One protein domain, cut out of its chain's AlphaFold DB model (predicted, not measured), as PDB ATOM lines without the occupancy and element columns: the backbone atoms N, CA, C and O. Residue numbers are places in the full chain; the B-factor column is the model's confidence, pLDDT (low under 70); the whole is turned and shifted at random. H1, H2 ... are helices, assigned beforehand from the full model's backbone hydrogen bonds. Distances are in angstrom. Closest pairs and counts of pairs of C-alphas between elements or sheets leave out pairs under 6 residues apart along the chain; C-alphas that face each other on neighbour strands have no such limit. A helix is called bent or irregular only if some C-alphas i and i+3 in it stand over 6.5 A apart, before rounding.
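This is residues 79 to 146 of the 259 residues of an uncharacterized protein of Borrelia miyamotoi (UniProt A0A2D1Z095). One long helix, H1, runs along a rod, and the chain folds back so that three shorter helices, H2, H3 and H4, return loosely beside it, the last residue near the first. The 68 printed residues hold four named helices in that order and no named strand: all helix, loose, radius of gyration of the C-alphas 15.3 A, spans 47 by 18 by 17 A.

Start at H1, residues 79 to 103; its residues 89 to 93 alone only just touch H3, residues 129 to 135, with 3 pairs of C-alphas within 8 A, the closest Glu 93 and Leu 130, 7.4 A, at a steep tilt of 51 degrees. H2, residues 114 to 127, is close to H1 but not clearly touching: closest C-alphas Ile 97 and Ile 124, 6.9 A. With residues 125 to 126 alone, H2 only just touches H3, 3 pairs, only at the corner: closest C-alphas Leu 125 and Tyr 131, 6.5 A. H4, residues 139 to 146, is apart from H2 and H3. Each O i to N i+4 pair is within hydrogen-bond range in H1, H2 and H3, but 2 of 4 in H4.

Find C-alpha 79 at (579.367, 443.825, 398.508); H1 runs 36.7 A, H2 20.2 A. H4 is irregular, with C-alphas 142 and 145 being 7.6 A apart; it ends at C-alpha 146 at (578.448, 444.881, 404.564).

The printed part has no cut and no long link; no printed residue is under 70 in pLDDT.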
ATOM      1  N   LEU A  79     579.653 445.255 398.409       97.56
ATOM      2  CA  LEU A  79     579.367 443.825 398.508       97.56
ATOM      3  C   LEU A  79     579.424 443.153 397.136       97.56
ATOM      4  O   LEU A  79     580.052 442.105 396.999       97.56
ATOM      5  N   ILE A  80     578.796 443.749 396.115       98.31
ATOM      6  CA  ILE A  80     578.849 443.244 394.736       98.31
ATOM      7  C   ILE A  80     580.300 443.123 394.282       98.31
ATOM      8  O   ILE A  80     580.686 442.082 393.757       98.31
ATOM      9  N   SER A  81     581.118 444.151 394.515       97.94
ATOM     10  CA  SER A  81     582.529 444.142 394.130       97.94
ATOM     11  C   SER A  81     583.272 442.976 394.780       97.94
ATOM     12  O   SER A  81     583.990 442.253 394.089       97.94
ATOM     13  N   LYS A  82     583.034 442.720 396.072       96.94
ATOM     14  CA  LYS A  82     583.622 441.574 396.776       96.94
ATOM     15  C   LYS A  82     583.160 440.229 396.216       96.94
ATOM     16  O   LYS A  82     583.985 439.353 395.973       96.94
ATOM     17  N   VAL A  83     581.863 440.062 395.952       96.12
ATOM     18  CA  VAL A  83     581.339 438.838 395.320       96.12
ATOM     19  C   VAL A  83     581.970 438.624 393.943       96.12
ATOM     20  O   VAL A  83     582.376 437.511 393.617       96.12
ATOM     21  N   MET A  84     582.112 439.683 393.146       96.25
ATOM     22  CA  MET A  84     582.704 439.599 391.810       96.25
ATOM     23  C   MET A  84     584.194 439.234 391.834       96.25
ATOM     24  O   MET A  84     584.664 438.603 390.888       96.25
ATOM     25  N   LEU A  85     584.931 439.553 392.907       94.94
ATOM     26  CA  LEU A  85     586.289 439.034 393.105       94.94
ATOM     27  C   LEU A  85     586.278 437.508 393.244       94.94
ATOM     28  O   LEU A  85     587.014 436.836 392.526       94.94
ATOM     29  N   PHE A  86     585.394 436.949 394.079       93.12
ATOM     30  CA  PHE A  86     585.254 435.493 394.201       93.12
ATOM     31  C   PHE A  86     584.850 434.835 392.880       93.12
ATOM     32  O   PHE A  86     585.431 433.821 392.500       93.12
ATOM     33  N   VAL A  87     583.897 435.425 392.149       93.06
ATOM     34  CA  VAL A  87     583.474 434.925 390.828       93.06
ATOM     35  C   VAL A  87     584.645 434.907 389.846       93.06
ATOM     36  O   VAL A  87     584.819 433.933 389.122       93.06
ATOM     37  N   LYS A  88     585.475 435.954 389.839       94.62
ATOM     38  CA  LYS A  88     586.645 436.047 388.961       94.62
ATOM     39  C   LYS A  88     587.702 434.989 389.280       94.62
ATOM     40  O   LYS A  88     588.265 434.409 388.355       94.62
ATOM     41  N   GLU A  89     587.989 434.746 390.558       93.44
ATOM     42  CA  GLU A  89     588.928 433.683 390.941       93.44
ATOM     43  C   GLU A  89     588.367 432.297 390.596       93.44
ATOM     44  O   GLU A  89     589.084 431.467 390.041       93.44
ATOM     45  N   LEU A  90     587.068 432.069 390.822       91.31
ATOM     46  CA  LEU A  90     586.397 430.827 390.429       91.31
ATOM     47  C   LEU A  90     586.436 430.595 388.915       91.31
ATOM     48  O   LEU A  90     586.712 429.480 388.486       91.31
ATOM     49  N   ASP A  91     586.203 431.622 388.100       93.25
ATOM     50  CA  ASP A  91     586.268 431.513 386.638       93.25
ATOM     51  C   ASP A  91     587.674 431.119 386.154       93.25
ATOM     52  O   ASP A  91     587.833 430.252 385.291       93.25
ATOM     53  N   ARG A  92     588.726 431.687 386.756       92.06
ATOM     54  CA  ARG A  92     590.113 431.284 386.469       92.06
ATOM     55  C   ARG A  92     590.369 429.828 386.830       92.06
ATOM     56  O   ARG A  92     590.989 429.115 386.044       92.06
ATOM     57  N   GLU A  93     589.885 429.395 387.987       90.62
ATOM     58  CA  GLU A  93     590.069 428.024 388.449       90.62
ATOM     59  C   GLU A  93     589.313 427.023 387.575       90.62
ATOM     60  O   GLU A  93     589.873 426.007 387.173       90.62
ATOM     61  N   VAL A  94     588.078 427.335 387.178       88.81
ATOM     62  CA  VAL A  94     587.323 426.522 386.215       88.81
ATOM     63  C   VAL A  94     588.095 426.395 384.899       88.81
ATOM     64  O   VAL A  94     588.256 425.286 384.387       88.81
ATOM     65  N   ASN A  95     588.644 427.493 384.370       90.12
ATOM     66  CA  ASN A  95     589.464 427.457 383.155       90.12
ATOM     67  C   ASN A  95     590.743 426.616 383.322       90.12
ATOM     68  O   ASN A  95     591.132 425.888 382.399       90.12
ATOM     69  N   HIS A  96     591.382 426.676 384.493       88.06
ATOM     70  CA  HIS A  96     592.534 425.843 384.827       88.06
ATOM     71  C   HIS A  96     592.169 424.351 384.832       88.06
ATOM     72  O   HIS A  96     592.791 423.564 384.116       88.06
ATOM     73  N   ILE A  97     591.097 423.978 385.536       84.56
ATOM     74  CA  ILE A  97     590.579 422.604 385.608       84.56
ATOM     75  C   ILE A  97     590.210 422.078 384.218       84.56
ATOM     76  O   ILE A  97     590.603 420.973 383.848       84.56
ATOM     77  N   CYS A  98     589.508 422.871 383.402       83.75
ATOM     78  CA  CYS A  98     589.182 422.489 382.029       83.75
ATOM     79  C   CYS A  98     590.433 422.247 381.174       83.75
ATOM     80  O   CYS A  98     590.424 421.371 380.310       83.75
ATOM     81  N   THR A  99     591.501 423.017 381.390       86.88
ATOM     82  CA  THR A  99     592.774 422.828 380.679       86.88
ATOM     83  C   THR A  99     593.440 421.514 381.085       86.88
ATOM     84  O   THR A  99     593.880 420.774 380.209       86.88
ATOM     85  N   LEU A 100     593.445 421.185 382.382       84.75
ATOM     86  CA  LEU A 100     593.960 419.907 382.889       84.75
ATOM     87  C   LEU A 100     593.177 418.715 382.329       84.75
ATOM     88  O   LEU A 100     593.781 417.786 381.800       84.75
ATOM     89  N   LEU A 101     591.843 418.776 382.366       79.19
ATOM     90  CA  LEU A 101     590.974 417.720 381.835       79.19
ATOM     91  C   LEU A 101     591.197 417.479 380.338       79.19
ATOM     92  O   LEU A 101     591.219 416.339 379.897       79.19
ATOM     93  N   ARG A 102     591.389 418.539 379.543       79.75
ATOM     94  CA  ARG A 102     591.663 418.409 378.100       79.75
ATOM     95  C   ARG A 102     593.050 417.842 377.793       79.75
ATOM     96  O   ARG A 102     593.251 417.335 376.695       79.75
ATOM     97  N   ALA A 103     594.004 417.984 378.712       82.94
ATOM     98  CA  ALA A 103     595.351 417.446 378.561       82.94
ATOM     99  C   ALA A 103     595.443 415.957 378.937       82.94
ATOM    100  O   ALA A 103     596.396 415.291 378.534       82.94
ATOM    101  N   GLN A 104     594.465 415.431 379.683       76.38
ATOM    102  CA  GLN A 104     594.355 414.003 379.971       76.38
ATOM    103  C   GLN A 104     593.911 413.262 378.706       76.38
ATOM    104  O   GLN A 104     592.837 413.499 378.162       76.38
ATOM    105  N   THR A 105     594.786 412.393 378.204       71.12
ATOM    106  CA  THR A 105     594.559 411.599 376.976       71.12
ATOM    107  C   THR A 105     594.038 410.195 377.281       71.12
ATOM    108  O   THR A 105     593.611 409.465 376.393       71.12
ATOM    109  N   ASP A 106     594.069 409.847 378.559       72.94
ATOM    110  CA  ASP A 106     593.706 408.597 379.206       72.94
ATOM    111  C   ASP A 106     592.206 408.500 379.538       72.94
ATOM    112  O   ASP A 106     591.726 407.428 379.902       72.94
ATOM    113  N   ILE A 107     591.450 409.588 379.353       72.81
ATOM    114  CA  ILE A 107     590.013 409.660 379.627       72.81
ATOM    115  C   ILE A 107     589.295 410.160 378.378       72.81
ATOM    116  O   ILE A 107     589.480 411.300 377.949       72.81
ATOM    117  N   ASP A 108     588.416 409.335 377.819       76.69
ATOM    118  CA  ASP A 108     587.478 409.782 376.796       76.69
ATOM    119  C   ASP A 108     586.162 410.207 377.451       76.69
ATOM    120  O   ASP A 108     585.285 409.393 377.724       76.69
ATOM    121  N   ILE A 109     586.000 411.517 377.643       72.56
ATOM    122  CA  ILE A 109     584.820 412.135 378.273       72.56
ATOM    123  C   ILE A 109     583.496 411.694 377.612       72.56
ATOM    124  O   ILE A 109     582.443 411.764 378.243       72.56
ATOM    125  N   LYS A 110     583.510 411.238 376.350       76.81
ATOM    126  CA  LYS A 110     582.300 410.762 375.661       76.81
ATOM    127  C   LYS A 110     581.897 409.338 376.040       76.81
ATOM    128  O   LYS A 110     580.742 408.980 375.818       76.81
ATOM    129  N   THR A 111     582.827 408.528 376.537       82.00
ATOM    130  CA  THR A 111     582.618 407.097 376.797       82.00
ATOM    131  C   THR A 111     582.848 406.706 378.255       82.00
ATOM    132  O   THR A 111     582.326 405.681 378.688       82.00
ATOM    133  N   THR A 112     583.556 407.530 379.031       83.75
ATOM    134  CA  THR A 112     583.735 407.370 380.477       83.75
ATOM    135  C   THR A 112     582.403 407.479 381.223       83.75
ATOM    136  O   THR A 112     581.568 408.334 380.918       83.75
ATOM    137  N   SER A 113     582.204 406.618 382.224       88.75
ATOM    138  CA  SER A 113     581.009 406.660 383.076       88.75
ATOM    139  C   SER A 113     580.934 407.946 383.910       88.75
ATOM    140  O   SER A 113     581.947 408.599 384.181       88.75
ATOM    141  N   LEU A 114     579.731 408.317 384.361       87.25
ATOM    142  CA  LEU A 114     579.554 409.502 385.207       87.25
ATOM    143  C   LEU A 114     580.296 409.351 386.545       87.25
ATOM    144  O   LEU A 114     580.846 410.326 387.059       87.25
ATOM    145  N   GLU A 115     580.334 408.139 387.098       89.19
ATOM    146  CA  GLU A 115     581.057 407.807 388.323       89.19
ATOM    147  C   GLU A 115     582.569 408.014 388.160       89.19
ATOM    148  O   GLU A 115     583.184 408.718 388.962       89.19
ATOM    149  N   GLU A 116     583.169 407.464 387.102       85.38
ATOM    150  CA  GLU A 116     584.600 407.637 386.822       85.38
ATOM    151  C   GLU A 116     584.950 409.102 386.550       85.38
ATOM    152  O   GLU A 116     585.951 409.604 387.068       85.38
ATOM    153  N   LEU A 117     584.108 409.815 385.796       83.25
ATOM    154  CA  LEU A 117     584.290 411.241 385.535       83.25
ATOM    155  C   LEU A 117     584.224 412.060 386.833       83.25
ATOM    156  O   LEU A 117     585.039 412.960 387.044       83.25
ATOM    157  N   SER A 118     583.303 411.716 387.737       86.25
ATOM    158  CA  SER A 118     583.171 412.367 389.044       86.25
ATOM    159  C   SER A 118     584.415 412.165 389.910       86.25
ATOM    160  O   SER A 118     584.872 413.112 390.549       86.25
ATOM    161  N   VAL A 119     585.007 410.964 389.911       87.44
ATOM    162  CA  VAL A 119     586.264 410.691 390.631       87.44
ATOM    163  C   VAL A 119     587.406 411.553 390.090       87.44
ATOM    164  O   VAL A 119     588.137 412.157 390.875       87.44
ATOM    165  N   HIS A 120     587.536 411.678 388.770       82.31
ATOM    166  CA  HIS A 120     588.592 412.491 388.161       82.31
ATOM    167  C   HIS A 120     588.437 413.979 388.471       82.31
ATOM    168  O   HIS A 120     589.401 414.623 388.886       82.31
ATOM    169  N   ILE A 121     587.219 414.514 388.351       82.56
ATOM    170  CA  ILE A 121     586.924 415.900 388.726       82.56
ATOM    171  C   ILE A 121     587.235 416.128 390.210       82.56
ATOM    172  O   ILE A 121     587.894 417.109 390.547       82.56
ATOM    173  N   ASN A 122     586.830 415.210 391.091       86.56
ATOM    174  CA  ASN A 122     587.113 415.311 392.522       86.56
ATOM    175  C   ASN A 122     588.615 415.292 392.826       86.56
ATOM    176  O   ASN A 122     589.056 416.061 393.672       86.56
ATOM    177  N   ASN A 123     589.408 414.474 392.130       87.12
ATOM    178  CA  ASN A 123     590.863 414.457 392.300       87.12
ATOM    179  C   ASN A 123     591.501 415.794 391.900       87.12
ATOM    180  O   ASN A 123     592.392 416.282 392.594       87.12
ATOM    181  N   ILE A 124     591.018 416.413 390.820       85.81
ATOM    182  CA  ILE A 124     591.491 417.736 390.399       85.81
ATOM    183  C   ILE A 124     591.078 418.802 391.423       85.81
ATOM    184  O   ILE A 124     591.916 419.585 391.867       85.81
ATOM    185  N   LEU A 125     589.814 418.803 391.859       86.44
ATOM    186  CA  LEU A 125     589.313 419.730 392.881       86.44
ATOM    187  C   LEU A 125     590.034 419.562 394.222       86.44
ATOM    188  O   LEU A 125     590.299 420.550 394.902       86.44
ATOM    189  N   ALA A 126     590.397 418.335 394.599       86.06
ATOM    190  CA  ALA A 126     591.166 418.065 395.808       86.06
ATOM    191  C   ALA A 126     592.564 418.698 395.758       86.06
ATOM    192  O   ALA A 126     593.093 419.047 396.809       86.06
ATOM    193  N   GLY A 127     593.146 418.888 394.570       85.50
ATOM    194  CA  GLY A 127     594.396 419.631 394.380       85.50
ATOM    195  C   GLY A 127     594.229 421.154 394.308       85.50
ATOM    196  O   GLY A 127     595.224 421.877 394.365       85.50
ATOM    197  N   SER A 128     592.997 421.659 394.193       87.06
ATOM    198  CA  SER A 128     592.716 423.088 394.040       87.06
ATOM    199  C   SER A 128     592.807 423.829 395.373       87.06
ATOM    200  O   SER A 128     591.933 423.719 396.236       87.06
ATOM    201  N   VAL A 129     593.845 424.658 395.522       87.81
ATOM    202  CA  VAL A 129     594.010 425.536 396.693       87.81
ATOM    203  C   VAL A 129     592.828 426.501 396.825       87.81
ATOM    204  O   VAL A 129     592.349 426.736 397.935       87.81
ATOM    205  N   LEU A 130     592.322 427.030 395.704       88.75
ATOM    206  CA  LEU A 130     591.175 427.936 395.716       88.75
ATOM    207  C   LEU A 130     589.920 427.222 396.219       88.75
ATOM    208  O   LEU A 130     589.246 427.736 397.111       88.75
ATOM    209  N   TYR A 131     589.608 426.041 395.680       86.19
ATOM    210  CA  TYR A 131     588.427 425.291 396.102       86.19
ATOM    211  C   TYR A 131     588.500 424.928 397.589       86.19
ATOM    212  O   TYR A 131     587.529 425.130 398.319       86.19
ATOM    213  N   GLN A 132     589.664 424.471 398.065       87.81
ATOM    214  CA  GLN A 132     589.884 424.189 399.485       87.81
ATOM    215  C   GLN A 132     589.661 425.436 400.349       87.81
ATOM    216  O   GLN A 132     588.913 425.375 401.326       87.81
ATOM    217  N   SER A 133     590.234 426.578 399.963       89.00
ATOM    218  CA  SER A 133     590.070 427.845 400.680       89.00
ATOM    219  C   SER A 133     588.605 428.291 400.743       89.00
ATOM    220  O   SER A 133     588.099 428.586 401.824       89.00
ATOM    221  N   LEU A 134     587.888 428.262 399.616       86.88
ATOM    222  CA  LEU A 134     586.473 428.636 399.561       86.88
ATOM    223  C   LEU A 134     585.573 427.656 400.322       86.88
ATOM    224  O   LEU A 134     584.568 428.069 400.897       86.88
ATOM    225  N   SER A 135     585.928 426.369 400.360       84.81
ATOM    226  CA  SER A 135     585.161 425.348 401.087       84.81
ATOM    227  C   SER A 135     585.175 425.558 402.606       84.81
ATOM    228  O   SER A 135     584.230 425.165 403.290       84.81
ATOM    229  N   GLN A 136     586.225 426.202 403.121       87.75
ATOM    230  CA  GLN A 136     586.424 426.500 404.542       87.75
ATOM    231  C   GLN A 136     585.966 427.912 404.928       87.75
ATOM    232  O   GLN A 136     586.001 428.268 406.105       87.75
ATOM    233  N   LEU A 137     585.546 428.723 403.956       87.88
ATOM    234  CA  LEU A 137     585.182 430.114 404.174       87.88
ATOM    235  C   LEU A 137     583.896 430.228 405.005       87.88
ATOM    236  O   LEU A 137     582.840 429.697 404.643       87.88
ATOM    237  N   ASP A 138     583.966 430.985 406.101       87.75
ATOM    238  CA  ASP A 138     582.784 431.375 406.862       87.75
ATOM    239  C   ASP A 138     582.155 432.622 406.238       87.75
ATOM    240  O   ASP A 138     582.643 433.741 406.391       87.75
ATOM    241  N   TYR A 139     581.035 432.429 405.541       88.31
ATOM    242  CA  TYR A 139     580.337 433.524 404.870       88.31
ATOM    243  C   TYR A 139     579.852 434.609 405.840       88.31
ATOM    244  O   TYR A 139     579.722 435.761 405.436       88.31
ATOM    245  N   LYS A 140     579.569 434.287 407.109       88.81
ATOM    246  CA  LYS A 140     579.144 435.310 408.069       88.81
ATOM    247  C   LYS A 140     580.299 436.242 408.375       88.81
ATOM    248  O   LYS A 140     580.136 437.451 408.261       88.81
ATOM    249  N   PHE A 141     581.456 435.679 408.707       86.31
ATOM    250  CA  PHE A 141     582.663 436.460 408.948       86.31
ATOM    251  C   PHE A 141     583.079 437.242 407.698       86.31
ATOM    252  O   PHE A 141     583.354 438.436 407.772       86.31
ATOM    253  N   GLU A 142     583.032 436.600 406.532       88.81
ATOM    254  CA  GLU A 142     583.443 437.217 405.275       88.81
ATOM    255  C   GLU A 142     582.564 438.416 404.883       88.81
ATOM    256  O   GLU A 142     583.063 439.398 404.335       88.81
ATOM    257  N   PHE A 143     581.257 438.360 405.151       92.12
ATOM    258  CA  PHE A 143     580.305 439.373 404.685       92.12
ATOM    259  C   PHE A 143     579.746 440.284 405.790       92.12
ATOM    260  O   PHE A 143     578.939 441.169 405.488       92.12
ATOM    261  N   MET A 144     580.175 440.136 407.049       89.50
ATOM    262  CA  MET A 144     579.664 440.952 408.164       89.50
ATOM    263  C   MET A 144     579.897 442.451 407.995       89.50
ATOM    264  O   MET A 144     579.089 443.246 408.466       89.50
ATOM    265  N   GLU A 145     580.968 442.850 407.310       90.25
ATOM    266  CA  GLU A 145     581.297 444.262 407.097       90.25
ATOM    267  C   GLU A 145     580.267 445.011 406.237       90.25
ATOM    268  O   GLU A 145     580.164 446.230 406.343       90.25
ATOM    269  N   PHE A 146     579.473 444.292 405.433       93.81
ATOM    270  CA  PHE A 146     578.448 444.881 404.564       93.81
ATOM    271  C   PHE A 146     577.070 444.960 405.217       93.81
ATOM    272  O   PHE A 146     576.135 445.496 404.615       93.81
TER     273      PHE A 146